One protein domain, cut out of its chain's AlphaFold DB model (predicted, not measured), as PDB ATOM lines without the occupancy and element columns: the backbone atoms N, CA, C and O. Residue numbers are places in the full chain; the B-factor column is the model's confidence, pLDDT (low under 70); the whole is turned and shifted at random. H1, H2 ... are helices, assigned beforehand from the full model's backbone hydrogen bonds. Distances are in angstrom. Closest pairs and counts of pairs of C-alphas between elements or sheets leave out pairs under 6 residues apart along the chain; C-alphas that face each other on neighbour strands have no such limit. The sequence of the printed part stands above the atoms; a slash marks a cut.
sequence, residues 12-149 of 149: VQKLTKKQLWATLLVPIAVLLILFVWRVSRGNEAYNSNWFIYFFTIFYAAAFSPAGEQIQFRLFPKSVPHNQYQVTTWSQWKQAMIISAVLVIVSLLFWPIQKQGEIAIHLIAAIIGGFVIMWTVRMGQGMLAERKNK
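What this domain is: This is residues 12 to 149 of the 149 residues of the protein "Adenylate/guanylate cyclase catalytic domain protein" of Fructobacillus pseudoficulneus (UniProt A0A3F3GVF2). A loose, flat layer of helices: H1 and H2 make a hairpin, the first part of the long helix H5 runs alongside H2, and H4 crosses H5 as an X. H3 turns off beyond the end of H2 and packs on the first part of H1, while residues 138 to 149, mostly the end of H5, stick out. The printed part has 138 residues with five named helices, H1 to H5 in order, and no named strand: all helix. The whole is loose, with a radius of gyration of the C-alphas of 18.0 A, and spans 59 by 44 by 20 A.

How they stand to each other: Begin at H5, residues 115 to 147. With residues 121 to 133 alone it touches H4, residues 89 to 109, at a steep tilt of 49 degrees; the closest C-alphas, Ser 99 and Ala 125, are 4.6 A apart. With residues 116 to 126 alone it touches H2, residues 50 to 62, the same way at a shallow tilt of 11 degrees; the closest C-alphas, Thr 56 and Ile 123, are 6.1 A apart. H1, residues 17 to 41, touches H2 with residues 27 to 38 alone, closest at C-alphas Leu 34 and Phe 51, 4.8 A. H3, residues 65 to 74, touches residues 17 to 21 of H1 alone, closest at C-alphas Leu 20 and Ile 70, 6.6 A. H1 and H5 are apart. O i to N i+4 pairs are each within hydrogen-bond range in H2, H3 and H4, 19 of 21 in H1 and 27 of 29 in H5.

Where its parts are: Find C-alpha 115 at (63.651, 95.988, 48.041); H5 runs 48.6 A to C-alpha 147 at (100.582, 71.318, 28.295). H1 starts at (64.926, 58.272, 47.394) and runs 36.4 A, with a kink of 25 degrees near residue 24; H4 runs 30.4 A.

The domain as a whole: The C-alphas of Arg 41 and Lys 149, the two farthest apart, are 61.1 A apart. The printed part has no cut; the link from H3 to H4 is long, 14 residues. Look for pLDDT under 70 at 34 residues, among them 77 to 87 and 144 to 149.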
ATOM      1  N   VAL A  12      74.315  63.703  51.925       86.06
ATOM      2  CA  VAL A  12      73.616  63.567  50.638       86.06
ATOM      3  C   VAL A  12      73.586  62.108  50.222       86.06
ATOM      4  O   VAL A  12      72.552  61.645  49.754       86.06
ATOM      5  N   GLN A  13      74.677  61.365  50.418       86.50
ATOM      6  CA  GLN A  13      74.764  59.944  50.079       86.50
ATOM      7  C   GLN A  13      73.812  59.083  50.919       86.50
ATOM      8  O   GLN A  13      73.192  58.159  50.390       86.50
ATOM      9  N   LYS A  14      73.653  59.413  52.206       91.94
ATOM     10  CA  LYS A  14      72.797  58.681  53.156       91.94
ATOM     11  C   LYS A  14      71.295  58.886  52.927       91.94
ATOM     12  O   LYS A  14      70.501  58.113  53.456       91.94
ATOM     13  N   LEU A  15      70.883  59.882  52.133       91.62
ATOM     14  CA  LEU A  15      69.461  60.118  51.866       91.62
ATOM     15  C   LEU A  15      68.825  58.963  51.080       91.62
ATOM     16  O   LEU A  15      69.353  58.498  50.066       91.62
ATOM     17  N   THR A  16      67.636  58.551  51.502       93.62
ATOM     18  CA  THR A  16      66.757  57.663  50.734       93.62
ATOM     19  C   THR A  16      66.126  58.402  49.549       93.62
ATOM     20  O   THR A  16      66.055  59.629  49.526       93.62
ATOM     21  N   LYS A  17      65.593  57.667  48.564       89.50
ATOM     22  CA  LYS A  17      64.926  58.272  47.394       89.50
ATOM     23  C   LYS A  17      63.746  59.173  47.784       89.50
ATOM     24  O   LYS A  17      63.564  60.224  47.180       89.50
ATOM     25  N   LYS A  18      62.978  58.793  48.815       92.56
ATOM     26  CA  LYS A  18      61.885  59.618  49.359       92.56
ATOM     27  C   LYS A  18      62.416  60.919  49.966       92.56
ATOM     28  O   LYS A  18      61.865  61.979  49.695       92.56
ATOM     29  N   GLN A  19      63.504  60.841  50.732       92.31
ATOM     30  CA  GLN A  19      64.137  62.020  51.325       92.31
ATOM     31  C   GLN A  19      64.724  62.951  50.261       92.31
ATOM     32  O   GLN A  19      64.513  64.148  50.359       92.31
ATOM     33  N   LEU A  20      65.364  62.424  49.210       90.25
ATOM     34  CA  LEU A  20      65.854  63.239  48.090       90.25
ATOM     35  C   LEU A  20      64.729  64.034  47.414       90.25
ATOM     36  O   LEU A  20      64.871  65.232  47.184       90.25
ATOM     37  N   TRP A  21      63.600  63.378  47.124       90.50
ATOM     38  CA  TRP A  21      62.432  64.059  46.565       90.50
ATOM     39  C   TRP A  21      61.862  65.098  47.527       90.50
ATOM     40  O   TRP A  21      61.511  66.184  47.086       90.50
ATOM     41  N   ALA A  22      61.818  64.813  48.830       91.38
ATOM     42  CA  ALA A  22      61.395  65.794  49.827       91.38
ATOM     43  C   ALA A  22      62.334  67.014  49.865       91.38
ATOM     44  O   ALA A  22      61.855  68.144  49.878       91.38
ATOM     45  N   THR A  23      63.655  66.808  49.801       88.88
ATOM     46  CA  THR A  23      64.651  67.894  49.758       88.88
ATOM     47  C   THR A  23      64.485  68.791  48.529       88.88
ATOM     48  O   THR A  23      64.770  69.980  48.614       88.88
ATOM     49  N   LEU A  24      63.992  68.255  47.408       86.94
ATOM     50  CA  LEU A  24      63.694  69.037  46.205       86.94
ATOM     51  C   LEU A  24      62.307  69.703  46.257       86.94
ATOM     52  O   LEU A  24      62.179  70.888  45.961       86.94
ATOM     53  N   LEU A  25      61.264  68.952  46.617       89.38
ATOM     54  CA  LEU A  25      59.868  69.380  46.488       89.38
ATOM     55  C   LEU A  25      59.409  70.311  47.612       89.38
ATOM     56  O   LEU A  25      58.609  71.207  47.353       89.38
ATOM     57  N   VAL A  26      59.905  70.135  48.843       91.25
ATOM     58  CA  VAL A  26      59.495  70.976  49.981       91.25
ATOM     59  C   VAL A  26      59.865  72.446  49.746       91.25
ATOM     60  O   VAL A  26      58.972  73.288  49.852       91.25
ATOM     61  N   PRO A  27      61.106  72.792  49.348       89.81
ATOM     62  CA  PRO A  27      61.430  74.172  49.005       89.81
ATOM     63  C   PRO A  27      60.585  74.715  47.847       89.81
ATOM     64  O   PRO A  27      60.148  75.857  47.912       89.81
ATOM     65  N   ILE A  28      60.292  73.907  46.821       88.31
ATOM     66  CA  ILE A  28      59.444  74.328  45.693       88.31
ATOM     67  C   ILE A  28      58.026  74.670  46.170       88.31
ATOM     68  O   ILE A  28      57.483  75.702  45.783       88.31
ATOM     69  N   ALA A  29      57.435  73.851  47.041       92.44
ATOM     70  CA  ALA A  29      56.113  74.118  47.604       92.44
ATOM     71  C   ALA A  29      56.095  75.416  48.428       92.44
ATOM     72  O   ALA A  29      55.209  76.248  48.246       92.44
ATOM     73  N   VAL A  30      57.107  75.631  49.279       92.38
ATOM     74  CA  VAL A  30      57.269  76.890  50.030       92.38
ATOM     75  C   VAL A  30      57.387  78.077  49.075       92.38
ATOM     76  O   VAL A  30      56.748  79.106  49.283       92.38
ATOM     77  N   LEU A  31      58.144  77.925  47.990       90.06
ATOM     78  CA  LEU A  31      58.326  78.965  46.987       90.06
ATOM     79  C   LEU A  31      57.018  79.346  46.293       90.06
ATOM     80  O   LEU A  31      56.749  80.531  46.103       90.06
ATOM     81  N   LEU A  32      56.188  78.356  45.960       89.81
ATOM     82  CA  LEU A  32      54.861  78.572  45.385       89.81
ATOM     83  C   LEU A  32      53.926  79.277  46.371       89.81
ATOM     84  O   LEU A  32      53.243  80.222  45.985       89.81
ATOM     85  N   ILE A  33      53.932  78.877  47.646       91.50
ATOM     86  CA  ILE A  33      53.145  79.546  48.693       91.50
ATOM     87  C   ILE A  33      53.569  81.011  48.815       91.50
ATOM     88  O   ILE A  33      52.723  81.903  48.800       91.50
ATOM     89  N   LEU A  34      54.877  81.276  48.874       88.19
ATOM     90  CA  LEU A  34      55.408  82.636  48.943       88.19
ATOM     91  C   LEU A  34      55.101  83.442  47.675       88.19
ATOM     92  O   LEU A  34      54.866  84.645  47.766       88.19
ATOM     93  N   PHE A  35      55.071  82.798  46.506       85.00
ATOM     94  CA  PHE A  35      54.690  83.436  45.249       85.00
ATOM     95  C   PHE A  35      53.220  83.857  45.256       85.00
ATOM     96  O   PHE A  35      52.922  85.018  44.994       85.00
ATOM     97  N   VAL A  36      52.307  82.951  45.618       87.25
ATOM     98  CA  VAL A  36      50.872  83.256  45.744       87.25
ATOM     99  C   VAL A  36      50.653  84.350  46.785       87.25
ATOM    100  O   VAL A  36      49.931  85.313  46.531       87.25
ATOM    101  N   TRP A  37      51.339  84.257  47.926       85.62
ATOM    102  CA  TRP A  37      51.288  85.274  48.970       85.62
ATOM    103  C   TRP A  37      51.753  86.641  48.455       85.62
ATOM    104  O   TRP A  37      51.059  87.639  48.655       85.62
ATOM    105  N   ARG A  38      52.857  86.683  47.698       82.25
ATOM    106  CA  ARG A  38      53.341  87.903  47.038       82.25
ATOM    107  C   ARG A  38      52.316  88.463  46.055       82.25
ATOM    108  O   ARG A  38      52.050  89.660  46.087       82.25
ATOM    109  N   VAL A  39      51.754  87.629  45.183       82.19
ATOM    110  CA  VAL A  39      50.755  88.063  44.193       82.19
ATOM    111  C   VAL A  39      49.519  88.633  44.894       82.19
ATOM    112  O   VAL A  39      49.013  89.669  44.476       82.19
ATOM    113  N   SER A  40      49.086  88.022  46.001       82.81
ATOM    114  CA  SER A  40      47.911  88.469  46.759       82.81
ATOM    115  C   SER A  40      48.103  89.790  47.514       82.81
ATOM    116  O   SER A  40      47.139  90.529  47.688       82.81
ATOM    117  N   ARG A  41      49.327  90.100  47.967       75.94
ATOM    118  CA  ARG A  41      49.635  91.317  48.746       75.94
ATOM    119  C   ARG A  41      50.232  92.459  47.921       75.94
ATOM    120  O   ARG A  41      50.417  93.549  48.449       75.94
ATOM    121  N   GLY A  42      50.528  92.231  46.643       66.19
ATOM    122  CA  GLY A  42      51.175  93.223  45.788       66.19
ATOM    123  C   GLY A  42      52.664  93.425  46.100       66.19
ATOM    124  O   GLY A  42      53.269  92.730  46.917       66.19
ATOM    125  N   ASN A  43      53.294  94.364  45.388       64.00
ATOM    126  CA  ASN A  43      54.726  94.662  45.495       64.00
ATOM    127  C   ASN A  43      54.937  96.061  46.090       64.00
ATOM    128  O   ASN A  43      55.281  97.002  45.374       64.00
ATOM    129  N   GLU A  44      54.698  96.200  47.390       62.66
ATOM    130  CA  GLU A  44      54.959  97.451  48.102       62.66
ATOM    131  C   GLU A  44      56.463  97.643  48.344       62.66
ATOM    132  O   GLU A  44      57.180  96.702  48.686       62.66
ATOM    133  N   ALA A  45      56.955  98.874  48.172       55.28
ATOM    134  CA  ALA A  45      58.389  99.184  48.188       55.28
ATOM    135  C   ALA A  45      59.091  98.888  49.531       55.28
ATOM    136  O   ALA A  45      60.301  98.648  49.537       55.28
ATOM    137  N   TYR A  46      58.337  98.871  50.636       54.72
ATOM    138  CA  TYR A  46      58.846  98.719  52.005       54.72
ATOM    139  C   TYR A  46      58.525  97.368  52.659       54.72
ATOM    140  O   TYR A  46      58.939  97.133  53.793       54.72
ATOM    141  N   ASN A  47      57.811  96.472  51.971       63.12
ATOM    142  CA  ASN A  47      57.460  95.167  52.523       63.12
ATOM    143  C   ASN A  47      58.512  94.112  52.166       63.12
ATOM    144  O   ASN A  47      58.876  93.947  50.998       63.12
ATOM    145  N   SER A  48      58.959  93.356  53.175       64.88
ATOM    146  CA  SER A  48      59.938  92.282  52.997       64.88
ATOM    147  C   SER A  48      59.449  91.267  51.971       64.88
ATOM    148  O   SER A  48      58.439  90.582  52.160       64.88
ATOM    149  N   ASN A  49      60.196  91.136  50.877       76.75
ATOM    150  CA  ASN A  49      59.827  90.243  49.791       76.75
ATOM    151  C   ASN A  49      60.354  88.824  50.041       76.75
ATOM    152  O   ASN A  49      61.326  88.378  49.433       76.75
ATOM    153  N   TRP A  50      59.695  88.107  50.954       79.75
ATOM    154  CA  TRP A  50      60.075  86.750  51.360       79.75
ATOM    155  C   TRP A  50      60.181  85.769  50.193       79.75
ATOM    156  O   TRP A  50      61.092  84.946  50.180       79.75
ATOM    157  N   PHE A  51      59.312  85.894  49.186       82.25
ATOM    158  CA  PHE A  51      59.411  85.117  47.949       82.25
ATOM    159  C   PHE A  51      60.773  85.294  47.281       82.25
ATOM    160  O   PHE A  51      61.429  84.324  46.927       82.25
ATOM    161  N   ILE A  52      61.202  86.541  47.134       76.94
ATOM    162  CA  ILE A  52      62.443  86.909  46.469       76.94
ATOM    163  C   ILE A  52      63.659  86.391  47.253       76.94
ATOM    164  O   ILE A  52      64.573  85.813  46.663       76.94
ATOM    165  N   TYR A  53      63.670  86.570  48.577       79.81
ATOM    166  CA  TYR A  53      64.777  86.126  49.425       79.81
ATOM    167  C   TYR A  53      64.887  84.607  49.418       79.81
ATOM    168  O   TYR A  53      65.967  84.058  49.200       79.81
ATOM    169  N   PHE A  54      63.752  83.926  49.568       84.75
ATOM    170  CA  PHE A  54      63.695  82.476  49.521       84.75
ATOM    171  C   PHE A  54      64.091  81.936  48.142       84.75
ATOM    172  O   PHE A  54      64.887  81.005  48.068       84.75
ATOM    173  N   PHE A  55      63.620  82.552  47.051       82.88
ATOM    174  CA  PHE A  55      64.019  82.189  45.688       82.88
ATOM    175  C   PHE A  55      65.521  82.342  45.479       82.88
ATOM    176  O   PHE A  55      66.149  81.456  44.909       82.88
ATOM    177  N   THR A  56      66.118  83.404  46.015       80.81
ATOM    178  CA  THR A  56      67.558  83.630  45.888       80.81
ATOM    179  C   THR A  56      68.374  82.581  46.646       80.81
ATOM    180  O   THR A  56      69.315  82.012  46.095       80.81
ATOM    181  N   ILE A  57      67.988  82.274  47.889       84.62
ATOM    182  CA  ILE A  57      68.644  81.243  48.706       84.62
ATOM    183  C   ILE A  57      68.481  79.866  48.059       84.62
ATOM    184  O   ILE A  57      69.452  79.117  47.945       84.62
ATOM    185  N   PHE A  58      67.270  79.543  47.604       85.88
ATOM    186  CA  PHE A  58      66.980  78.293  46.910       85.88
ATOM    187  C   PHE A  58      67.837  78.147  45.653       85.88
ATOM    188  O   PHE A  58      68.434  77.096  45.437       85.88
ATOM    189  N   TYR A  59      67.959  79.217  44.865       82.06
ATOM    190  CA  TYR A  59      68.799  79.233  43.677       82.06
ATOM    191  C   TYR A  59      70.273  79.006  44.041       82.06
ATOM    192  O   TYR A  59      70.883  78.069  43.538       82.06
ATOM    193  N   ALA A  60      70.835  79.762  44.990       82.31
ATOM    194  CA  ALA A  60      72.222  79.577  45.437       82.31
ATOM    195  C   ALA A  60      72.504  78.149  45.952       82.31
ATOM    196  O   ALA A  60      73.572  77.587  45.691       82.31
ATOM    197  N   ALA A  61      71.535  77.546  46.648       84.62
ATOM    198  CA  ALA A  61      71.615  76.173  47.135       84.62
ATOM    199  C   ALA A  61      71.501  75.131  46.008       84.62
ATOM    200  O   ALA A  61      72.178  74.102  46.066       84.62
ATOM    201  N   ALA A  62      70.700  75.387  44.969       81.12
ATOM    202  CA  ALA A  62      70.537  74.486  43.828       81.12
ATOM    203  C   ALA A  62      71.838  74.305  43.028       81.12
ATOM    204  O   ALA A  62      72.105  73.200  42.561       81.12
ATOM    205  N   PHE A  63      72.666  75.351  42.940       78.75
ATOM    206  CA  PHE A  63      73.997  75.316  42.310       78.75
ATOM    207  C   PHE A  63      75.129  74.964  43.288       78.75
ATOM    208  O   PHE A  63      76.311  75.078  42.960       78.75
ATOM    209  N   SER A  64      74.795  74.562  44.516       85.19
ATOM    210  CA  SER A  64      75.790  74.064  45.463       85.19
ATOM    211  C   SER A  64      76.233  72.638  45.111       85.19
ATOM    212  O   SER A  64      75.476  71.898  44.475       85.19
ATOM    213  N   PRO A  65      77.405  72.192  45.601       83.56
ATOM    214  CA  PRO A  65      77.863  70.810  45.432       83.56
ATOM    215  C   PRO A  65      76.817  69.785  45.901       83.56
ATOM    216  O   PRO A  65      76.635  68.734  45.291       83.56
ATOM    217  N   ALA A  66      76.090  70.107  46.976       87.31
ATOM    218  CA  ALA A  66      75.005  69.273  47.476       87.31
ATOM    219  C   ALA A  66      73.796  69.263  46.532       87.31
ATOM    220  O   ALA A  66      73.242  68.197  46.273       87.31
ATOM    221  N   GLY A  67      73.409  70.425  46.000       85.19
ATOM    222  CA  GLY A  67      72.325  70.553  45.026       85.19
ATOM    223  C   GLY A  67      72.586  69.728  43.767       85.19
ATOM    224  O   GLY A  67      71.735  68.937  43.359       85.19
ATOM    225  N   GLU A  68      73.797  69.810  43.218       81.31
ATOM    226  CA  GLU A  68      74.205  69.024  42.052       81.31
ATOM    227  C   GLU A  68      74.243  67.515  42.339       81.31
ATOM    228  O   GLU A  68      73.760  66.720  41.531       81.31
ATOM    229  N   GLN A  69      74.749  67.093  43.506       84.62
ATOM    230  CA  GLN A  69      74.727  65.676  43.896       84.62
ATOM    231  C   GLN A  69      73.295  65.149  44.087       84.62
ATOM    232  O   GLN A  69      73.004  64.014  43.703       84.62
ATOM    233  N   ILE A  70      72.379  65.960  44.626       87.69
ATOM    234  CA  ILE A  70      70.952  65.616  44.731       87.69
ATOM    235  C   ILE A  70      70.337  65.467  43.333       87.69
ATOM    236  O   ILE A  70      69.671  64.462  43.070       87.69
ATOM    237  N   GLN A  71      70.593  66.413  42.423       82.69
ATOM    238  CA  GLN A  71      70.119  66.346  41.036       82.69
ATOM    239  C   GLN A  71      70.651  65.105  40.319       82.69
ATOM    240  O   GLN A  71      69.877  64.394  39.685       82.69
ATOM    241  N   PHE A  72      71.937  64.784  40.483       81.38
ATOM    242  CA  PHE A  72      72.540  63.583  39.911       81.38
ATOM    243  C   PHE A  72      71.883  62.297  40.439       81.38
ATOM    244  O   PHE A  72      71.626  61.370  39.673       81.38
ATOM    245  N   ARG A  73      71.561  62.229  41.740       85.12
ATOM    246  CA  ARG A  73      70.879  61.059  42.325       85.12
ATOM    247  C   ARG A  73      69.418  60.929  41.885       85.12
ATOM    248  O   ARG A  73      68.924  59.807  41.789       85.12
ATOM    249  N   LEU A  74      68.723  62.041  41.642       85.00
ATOM    250  CA  LEU A  74      67.326  62.044  41.191       85.00
ATOM    251  C   LEU A  74      67.193  61.819  39.679       85.00
ATOM    252  O   LEU A  74      66.300  61.090  39.245       85.00
ATOM    253  N   PHE A  75      68.102  62.395  38.892       82.44
ATOM    254  CA  PHE A  75      68.069  62.412  37.431       82.44
ATOM    255  C   PHE A  75      69.428  61.995  36.828       82.44
ATOM    256  O   PHE A  75      70.074  62.758  36.112       82.44
ATOM    257  N   PRO A  76      69.881  60.748  37.051       71.88
ATOM    258  CA  PRO A  76      71.215  60.305  36.627       71.88
ATOM    259  C   PRO A  76      71.408  60.298  35.103       71.88
ATOM    260  O   PRO A  76      72.533  60.327  34.620       71.88
ATOM    261  N   LYS A  77      70.317  60.257  34.326       68.50
ATOM    262  CA  LYS A  77      70.356  60.250  32.854       68.50
ATOM    263  C   LYS A  77      70.413  61.646  32.226       68.50
ATOM    264  O   LYS A  77      70.747  61.739  31.051       68.50
ATOM    265  N   SER A  78      70.078  62.706  32.966       63.41
ATOM    266  CA  SER A  78      70.085  64.082  32.445       63.41
ATOM    267  C   SER A  78      71.416  64.798  32.656       63.41
ATOM    268  O   SER A  78      71.625  65.862  32.084       63.41
ATOM    269  N   VAL A  79      72.317  64.235  33.468       59.53
ATOM    270  CA  VAL A  79      73.632  64.815  33.749       59.53
ATOM    271  C   VAL A  79      74.696  64.021  32.982       59.53
ATOM    272  O   VAL A  79      74.791  62.801  33.164       59.53
ATOM    273  N   PRO A  80      75.490  64.652  32.096       54.84
ATOM    274  CA  PRO A  80      76.531  63.945  31.360       54.84
ATOM    275  C   PRO A  80      77.520  63.289  32.333       54.84
ATOM    276  O   PRO A  80      78.034  63.924  33.249       54.84
ATOM    277  N   HIS A  81      77.811  62.003  32.116       51.91
ATOM    278  CA  HIS A  81      78.623  61.149  33.000       51.91
ATOM    279  C   HIS A  81      80.123  61.520  33.036       51.91
ATOM    280  O   HIS A  81      80.942  60.793  33.598       51.91
ATOM    281  N   ASN A  82      80.501  62.665  32.465       48.12
ATOM    282  CA  ASN A  82      81.860  63.180  32.513       48.12
ATOM    283  C   ASN A  82      82.066  63.906  33.850       48.12
ATOM    284  O   ASN A  82      81.874  65.113  33.981       48.12
ATOM    285  N   GLN A  83      82.475  63.117  34.844       46.53
ATOM    286  CA  GLN A  83      82.706  63.413  36.266       46.53
ATOM    287  C   GLN A  83      83.680  64.559  36.602       46.53
ATOM    288  O   GLN A  83      84.098  64.687  37.747       46.53
ATOM    289  N   TYR A  84      84.033  65.428  35.660       48.81
ATOM    290  CA  TYR A  84      84.727  66.660  36.010       48.81
ATOM    291  C   TYR A  84      83.756  67.716  36.541       48.81
ATOM    292  O   TYR A  84      84.201  68.629  37.219       48.81
ATOM    293  N   GLN A  85      82.454  67.656  36.245       53.50
ATOM    294  CA  GLN A  85      81.559  68.817  36.355       53.50
ATOM    295  C   GLN A  85      80.936  69.131  37.715       53.50
ATOM    296  O   GLN A  85      80.457  70.253  37.827       53.50
ATOM    297  N   VAL A  86      81.015  68.262  38.731       58.22
ATOM    298  CA  VAL A  86      80.406  68.584  40.032       58.22
ATOM    299  C   VAL A  86      81.184  69.723  40.699       58.22
ATOM    300  O   VAL A  86      82.371  69.579  41.004       58.22
ATOM    301  N   THR A  87      80.534  70.866  40.883       69.62
ATOM    302  CA  THR A  87      81.052  72.040  41.576       69.62
ATOM    303  C   THR A  87      81.529  71.616  42.961       69.62
ATOM    304  O   THR A  87      80.802  70.977  43.715       69.62
ATOM    305  N   THR A  88      82.771  71.942  43.313       78.75
ATOM    306  CA  THR A  88      83.305  71.706  44.665       78.75
ATOM    307  C   THR A  88      82.892  72.826  45.616       78.75
ATOM    308  O   THR A  88      82.595  73.940  45.190       78.75
ATOM    309  N   TRP A  89      82.946  72.589  46.932       81.56
ATOM    310  CA  TRP A  89      82.677  73.650  47.916       81.56
ATOM    311  C   TRP A  89      83.623  74.844  47.775       81.56
ATOM    312  O   TRP A  89      83.229  75.970  48.070       81.56
ATOM    313  N   SER A  90      84.859  74.615  47.327       83.31
ATOM    314  CA  SER A  90      85.815  75.690  47.048       83.31
ATOM    315  C   SER A  90      85.366  76.540  45.855       83.31
ATOM    316  O   SER A  90      85.276  77.760  45.967       83.31
ATOM    317  N   GLN A  91      84.987  75.899  44.746       78.12
ATOM    318  CA  GLN A  91      84.497  76.582  43.542       78.12
ATOM    319  C   GLN A  91      83.180  77.320  43.791       78.12
ATOM    320  O   GLN A  91      83.021  78.456  43.357       78.12
ATOM    321  N   TRP A  92      82.261  76.710  44.540       84.44
ATOM    322  CA  TRP A  92      81.021  77.356  44.955       84.44
ATOM    323  C   TRP A  92      81.293  78.590  45.823       84.44
ATOM    324  O   TRP A  92      80.731  79.652  45.577       84.44
ATOM    325  N   LYS A  93      82.222  78.493  46.787       85.56
ATOM    326  CA  LYS A  93      82.651  79.645  47.597       85.56
ATOM    327  C   LYS A  93      83.254  80.760  46.742       85.56
ATOM    328  O   LYS A  93      82.911  81.917  46.947       85.56
ATOM    329  N   GLN A  94      84.109  80.427  45.774       82.94
ATOM    330  CA  GLN A  94      84.672  81.409  44.842       82.94
ATOM    331  C   GLN A  94      83.582  82.100  44.022       82.94
ATOM    332  O   GLN A  94      83.560  83.326  43.967       82.94
ATOM    333  N   ALA A  95      82.651  81.330  43.448       82.50
ATOM    334  CA  ALA A  95      81.509  81.878  42.725       82.50
ATOM    335  C   ALA A  95      80.706  82.828  43.621       82.50
ATOM    336  O   ALA A  95      80.389  83.933  43.201       82.50
ATOM    337  N   MET A  96      80.475  82.455  44.883       86.44
ATOM    338  CA  MET A  96      79.711  83.276  45.817       86.44
ATOM    339  C   MET A  96      80.416  84.563  46.237       86.44
ATOM    340  O   MET A  96      79.765  85.597  46.364       86.44
ATOM    341  N   ILE A  97      81.740  84.528  46.401       87.44
ATOM    342  CA  ILE A  97      82.546  85.731  46.637       87.44
ATOM    343  C   ILE A  97      82.468  86.662  45.424       87.44
ATOM    344  O   ILE A  97      82.225  87.855  45.589       87.44
ATOM    345  N   ILE A  98      82.612  86.125  44.208       85.94
ATOM    346  CA  ILE A  98      82.486  86.910  42.971       85.94
ATOM    347  C   ILE A  98      81.090  87.531  42.883       85.94
ATOM    348  O   ILE A  98      80.969  88.723  42.618       85.94
ATOM    349  N   SER A  99      80.040  86.761  43.165       83.31
ATOM    350  CA  SER A  99      78.669  87.267  43.214       83.31
ATOM    351  C   SER A  99      78.504  88.383  44.241       83.31
ATOM    352  O   SER A  99      77.904  89.402  43.925       83.31
ATOM    353  N   ALA A 100      79.070  88.249  45.442       83.69
ATOM    354  CA  ALA A 100      79.016  89.306  46.451       83.69
ATOM    355  C   ALA A 100      79.691  90.599  45.964       83.69
ATOM    356  O   ALA A 100      79.122  91.680  46.110       83.69
ATOM    357  N   VAL A 101      80.860  90.492  45.321       86.25
ATOM    358  CA  VAL A 101      81.551  91.641  44.712       86.25
ATOM    359  C   VAL A 101      80.697  92.273  43.612       86.25
ATOM    360  O   VAL A 101      80.525  93.489  43.610       86.25
ATOM    361  N   LEU A 102      80.117  91.470  42.716       85.31
ATOM    362  CA  LEU A 102      79.239  91.959  41.649       85.31
ATOM    363  C   LEU A 102      78.009  92.682  42.203       85.31
ATOM    364  O   LEU A 102      77.633  93.720  41.664       85.31
ATOM    365  N   VAL A 103      77.417  92.184  43.295       83.38
ATOM    366  CA  VAL A 103      76.337  92.896  43.987       83.38
ATOM    367  C   VAL A 103      76.839  94.239  44.489       83.38
ATOM    368  O   VAL A 103      76.265  95.249  44.102       83.38
ATOM    369  N   ILE A 104      77.919  94.285  45.276       82.38
ATOM    370  CA  ILE A 104      78.452  95.544  45.828       82.38
ATOM    371  C   ILE A 104      78.713  96.558  44.710       82.38
ATOM    372  O   ILE A 104      78.253  97.691  44.797       82.38
ATOM    373  N   VAL A 105      79.382  96.135  43.635       82.94
ATOM    374  CA  VAL A 105      79.638  96.974  42.458       82.94
ATOM    375  C   VAL A 105      78.327  97.470  41.856       82.94
ATOM    376  O   VAL A 105      78.180  98.665  41.622       82.94
ATOM    377  N   SER A 106      77.345  96.589  41.660       78.25
ATOM    378  CA  SER A 106      76.050  96.991  41.113       78.25
ATOM    379  C   SER A 106      75.335  98.023  41.988       78.25
ATOM    380  O   SER A 106      74.762  98.962  41.453       78.25
ATOM    381  N   LEU A 107      75.451  97.923  43.317       78.44
ATOM    382  CA  LEU A 107      74.838  98.871  44.251       78.44
ATOM    383  C   LEU A 107      75.506 100.250  44.242       78.44
ATOM    384  O   LEU A 107      74.848 101.238  44.557       78.44
ATOM    385  N   LEU A 108      76.789 100.329  43.878       80.50
ATOM    386  CA  LEU A 108      77.513 101.599  43.760       80.50
ATOM    387  C   LEU A 108      77.084 102.400  42.523       80.50
ATOM    388  O   LEU A 108      77.066 103.627  42.571       80.50
ATOM    389  N   PHE A 109      76.739 101.719  41.426       78.31
ATOM    390  CA  PHE A 109      76.330 102.360  40.169       78.31
ATOM    391  C   PHE A 109      74.811 102.460  40.004       78.31
ATOM    392  O   PHE A 109      74.324 103.366  39.330       78.31
ATOM    393  N   TRP A 110      74.063 101.541  40.617       72.88
ATOM    394  CA  TRP A 110      72.612 101.448  40.532       72.88
ATOM    395  C   TRP A 110      72.012 101.342  41.942       72.88
ATOM    396  O   TRP A 110      71.665 100.249  42.403       72.88
ATOM    397  N   PRO A 111      71.915 102.468  42.671       66.88
ATOM    398  CA  PRO A 111      71.353 102.467  44.013       66.88
ATOM    399  C   PRO A 111      69.901 101.978  43.977       66.88
ATOM    400  O   PRO A 111      69.079 102.436  43.184       66.88
ATOM    401  N   ILE A 112      69.607 101.014  44.845       65.56
ATOM    402  CA  ILE A 112      68.313 100.333  44.927       65.56
ATOM    403  C   ILE A 112      67.212 101.339  45.263       65.56
ATOM    404  O   ILE A 112      67.276 101.993  46.305       65.56
ATOM    405  N   GLN A 113      66.151 101.381  44.457       67.19
ATOM    406  CA  GLN A 113      64.961 102.174  44.776       67.19
ATOM    407  C   GLN A 113      63.868 101.341  45.457       67.19
ATOM    408  O   GLN A 113      63.028 101.886  46.174       67.19
ATOM    409  N   LYS A 114      63.865 100.011  45.268       67.69
ATOM    410  CA  LYS A 114      62.887  99.084  45.870       67.69
ATOM    411  C   LYS A 114      63.548  97.799  46.360       67.69
ATOM    412  O   LYS A 114      64.371  97.224  45.656       67.69
ATOM    413  N   GLN A 115      63.107  97.250  47.497       59.84
ATOM    414  CA  GLN A 115      63.651  95.988  48.041       59.84
ATOM    415  C   GLN A 115      63.618  94.812  47.044       59.84
ATOM    416  O   GLN A 115      64.476  93.932  47.088       59.84
ATOM    417  N   GLY A 116      62.658  94.804  46.112       60.47
ATOM    418  CA  GLY A 116      62.580  93.796  45.052       60.47
ATOM    419  C   GLY A 116      63.714  93.863  44.019       60.47
ATOM    420  O   GLY A 116      64.065  92.835  43.444       60.47
ATOM    421  N   GLU A 117      64.323  95.031  43.806       67.88
ATOM    422  CA  GLU A 117      65.457  95.194  42.886       67.88
ATOM    423  C   GLU A 117      66.724  94.552  43.455       67.88
ATOM    424  O   GLU A 117      67.485  93.959  42.693       67.88
ATOM    425  N   ILE A 118      66.903  94.561  44.783       70.25
ATOM    426  CA  ILE A 118      68.047  93.932  45.475       70.25
ATOM    427  C   ILE A 118      68.213  92.483  45.046       70.25
ATOM    428  O   ILE A 118      69.312  92.017  44.771       70.25
ATOM    429  N   ALA A 119      67.105  91.759  44.972       66.38
ATOM    430  CA  ALA A 119      67.152  90.348  44.665       66.38
ATOM    431  C   ALA A 119      67.358  90.053  43.194       66.38
ATOM    432  O   ALA A 119      67.999  89.062  42.875       66.38
ATOM    433  N   ILE A 120      66.872  90.914  42.300       70.62
ATOM    434  CA  ILE A 120      67.191  90.803  40.875       70.62
ATOM    435  C   ILE A 120      68.699  90.987  40.685       70.62
ATOM    436  O   ILE A 120      69.329  90.161  40.028       70.62
ATOM    437  N   HIS A 121      69.292  91.994  41.335       73.94
ATOM    438  CA  HIS A 121      70.741  92.211  41.328       73.94
ATOM    439  C   HIS A 121      71.495  91.032  41.956       73.94
ATOM    440  O   HIS A 121      72.490  90.577  41.401       73.94
ATOM    441  N   LEU A 122      70.993  90.476  43.063       77.50
ATOM    442  CA  LEU A 122      71.592  89.322  43.734       77.50
ATOM    443  C   LEU A 122      71.528  88.051  42.876       77.50
ATOM    444  O   LEU A 122      72.533  87.363  42.743       77.50
ATOM    445  N   ILE A 123      70.390  87.751  42.246       77.75
ATOM    446  CA  ILE A 123      70.236  86.604  41.337       77.75
ATOM    447  C   ILE A 123      71.129  86.780  40.110       77.75
ATOM    448  O   ILE A 123      71.853  85.854  39.749       77.75
ATOM    449  N   ALA A 124      71.126  87.964  39.494       79.50
ATOM    450  CA  ALA A 124      71.981  88.266  38.350       79.50
ATOM    451  C   ALA A 124      73.469  88.129  38.708       79.50
ATOM    452  O   ALA A 124      74.233  87.534  37.951       79.50
ATOM    453  N   ALA A 125      73.875  88.599  39.888       81.19
ATOM    454  CA  ALA A 125      75.234  88.455  40.387       81.19
ATOM    455  C   ALA A 125      75.593  87.000  40.722       81.19
ATOM    456  O   ALA A 125      76.728  86.581  40.489       81.19
ATOM    457  N   ILE A 126      74.645  86.208  41.233       79.38
ATOM    458  CA  ILE A 126      74.804  84.761  41.428       79.38
ATOM    459  C   ILE A 126      75.069  84.086  40.084       79.38
ATOM    460  O   ILE A 126      76.107  83.445  39.922       79.38
ATOM    461  N   ILE A 127      74.200  84.304  39.096       81.56
ATOM    462  CA  ILE A 127      74.362  83.768  37.737       81.56
ATOM    463  C   ILE A 127      75.710  84.202  37.148       81.56
ATOM    464  O   ILE A 127      76.475  83.361  36.682       81.56
ATOM    465  N   GLY A 128      76.039  85.494  37.227       79.88
ATOM    466  CA  GLY A 128      77.302  86.041  36.740       79.88
ATOM    467  C   GLY A 128      78.520  85.398  37.407       79.88
ATOM    468  O   GLY A 128      79.447  84.979  36.716       79.88
ATOM    469  N   GLY A 129      78.502  85.237  38.732       75.31
ATOM    470  CA  GLY A 129      79.578  84.583  39.482       75.31
ATOM    471  C   GLY A 129      79.784  83.123  39.075       75.31
ATOM    472  O   GLY A 129      80.925  82.698  38.870       75.31
ATOM    473  N   PHE A 130      78.698  82.371  38.869       76.94
ATOM    474  CA  PHE A 130      78.771  80.998  38.362       76.94
ATOM    475  C   PHE A 130      79.303  80.929  36.927       76.94
ATOM    476  O   PHE A 130      80.169  80.101  36.645       76.94
ATOM    477  N   VAL A 131      78.850  81.816  36.035       82.44
ATOM    478  CA  VAL A 131      79.333  81.884  34.644       82.44
ATOM    479  C   VAL A 131      80.825  82.225  34.593       82.44
ATOM    480  O   VAL A 131      81.575  81.583  33.853       82.44
ATOM    481  N   ILE A 132      81.286  83.179  35.409       79.88
ATOM    482  CA  ILE A 132      82.706  83.552  35.502       79.88
ATOM    483  C   ILE A 132      83.535  82.367  35.998       79.88
ATOM    484  O   ILE A 132      84.521  82.001  35.357       79.88
ATOM    485  N   MET A 133      83.119  81.723  37.094       80.75
ATOM    486  CA  MET A 133      83.807  80.546  37.636       80.75
ATOM    487  C   MET A 133      83.905  79.428  36.592       80.75
ATOM    488  O   MET A 133      84.980  78.858  36.384       80.75
ATOM    489  N   TRP A 134      82.812  79.158  35.875       73.81
ATOM    490  CA  TRP A 134      82.771  78.122  34.847       73.81
ATOM    491  C   TRP A 134      83.673  78.448  33.650       73.81
ATOM    492  O   TRP A 134      84.403  77.581  33.169       73.81
ATOM    493  N   THR A 135      83.705  79.713  33.228       76.12
ATOM    494  CA  THR A 135      84.577  80.195  32.145       76.12
ATOM    495  C   THR A 135      86.055  80.081  32.521       76.12
ATOM    496  O   THR A 135      86.852  79.545  31.750       76.12
ATOM    497  N   VAL A 136      86.423  80.511  33.734       75.19
ATOM    498  CA  VAL A 136      87.795  80.380  34.262       75.19
ATOM    499  C   VAL A 136      88.216  78.915  34.281       75.19
ATOM    500  O   VAL A 136      89.308  78.561  33.834       75.19
ATOM    501  N   ARG A 137      87.320  78.043  34.742       68.50
ATOM    502  CA  ARG A 137      87.549  76.605  34.801       68.50
ATOM    503  C   ARG A 137      87.735  75.982  33.416       68.50
ATOM    504  O   ARG A 137      88.641  75.166  33.243       68.50
ATOM    505  N   MET A 138      86.914  76.354  32.433       72.19
ATOM    506  CA  MET A 138      87.102  75.917  31.045       72.19
ATOM    507  C   MET A 138      88.462  76.366  30.502       72.19
ATOM    508  O   MET A 138      89.184  75.554  29.925       72.19
ATOM    509  N   GLY A 139      88.843  77.624  30.741       73.50
ATOM    510  CA  GLY A 139      90.145  78.164  30.342       73.50
ATOM    511  C   GLY A 139      91.317  77.376  30.932       73.50
ATOM    512  O   GLY A 139      92.214  76.953  30.203       73.50
ATOM    513  N   GLN A 140      91.281  77.104  32.238       73.44
ATOM    514  CA  GLN A 140      92.302  76.304  32.924       73.44
ATOM    515  C   GLN A 140      92.367  74.863  32.397       73.44
ATOM    516  O   GLN A 140      93.461  74.333  32.200       73.44
ATOM    517  N   GLY A 141      91.214  74.244  32.119       64.94
ATOM    518  CA  GLY A 141      91.141  72.903  31.536       64.94
ATOM    519  C   GLY A 141      91.796  72.822  30.154       64.94
ATOM    520  O   GLY A 141      92.625  71.946  29.919       64.94
ATOM    521  N   MET A 142      91.498  73.782  29.272       71.44
ATOM    522  CA  MET A 142      92.104  73.855  27.935       71.44
ATOM    523  C   MET A 142      93.622  74.071  27.993       71.44
ATOM    524  O   MET A 142      94.367  73.467  27.220       71.44
ATOM    525  N   LEU A 143      94.102  74.911  28.916       73.75
ATOM    526  CA  LEU A 143      95.536  75.148  29.113       73.75
ATOM    527  C   LEU A 143      96.266  73.899  29.627       73.75
ATOM    528  O   LEU A 143      97.379  73.617  29.186       73.75
ATOM    529  N   ALA A 144      95.647  73.137  30.532       66.38
ATOM    530  CA  ALA A 144      96.212  71.892  31.043       66.38
ATOM    531  C   ALA A 144      96.273  70.795  29.967       66.38
ATOM    532  O   ALA A 144      97.241  70.040  29.920       66.38
ATOM    533  N   GLU A 145      95.283  70.715  29.074       65.94
ATOM    534  CA  GLU A 145      95.309  69.765  27.956       65.94
ATOM    535  C   GLU A 145      96.403  70.112  26.936       65.94
ATOM    536  O   GLU A 145      97.098  69.220  26.458       65.94
ATOM    537  N   ARG A 146      96.615  71.406  26.657       68.62
ATOM    538  CA  ARG A 146      97.698  71.874  25.774       68.62
ATOM    539  C   ARG A 146      99.101  71.626  26.329       68.62
ATOM    540  O   ARG A 146     100.012  71.469  25.539       68.62
ATOM    541  N   LYS A 147      99.283  71.614  27.654       66.75
ATOM    542  CA  LYS A 147     100.582  71.318  28.295       66.75
ATOM    543  C   LYS A 147     100.915  69.825  28.358       66.75
ATOM    544  O   LYS A 147     102.067  69.481  28.585       66.75
ATOM    545  N   ASN A 148      99.907  68.962  28.238       56.53
ATOM    546  CA  ASN A 148     100.053  67.505  28.293       56.53
ATOM    547  C   ASN A 148     100.070  66.850  26.894       56.53
ATOM    548  O   ASN A 148     100.087  65.622  26.808       56.53
ATOM    549  N   LYS A 149     100.016  67.656  25.827       50.47
ATOM    550  CA  LYS A 149     100.269  67.268  24.434       50.47
ATOM    551  C   LYS A 149     101.632  67.801  24.024       50.47
ATOM    552  O   LYS A 149     102.300  67.091  23.248       50.47
TER     553      LYS A 149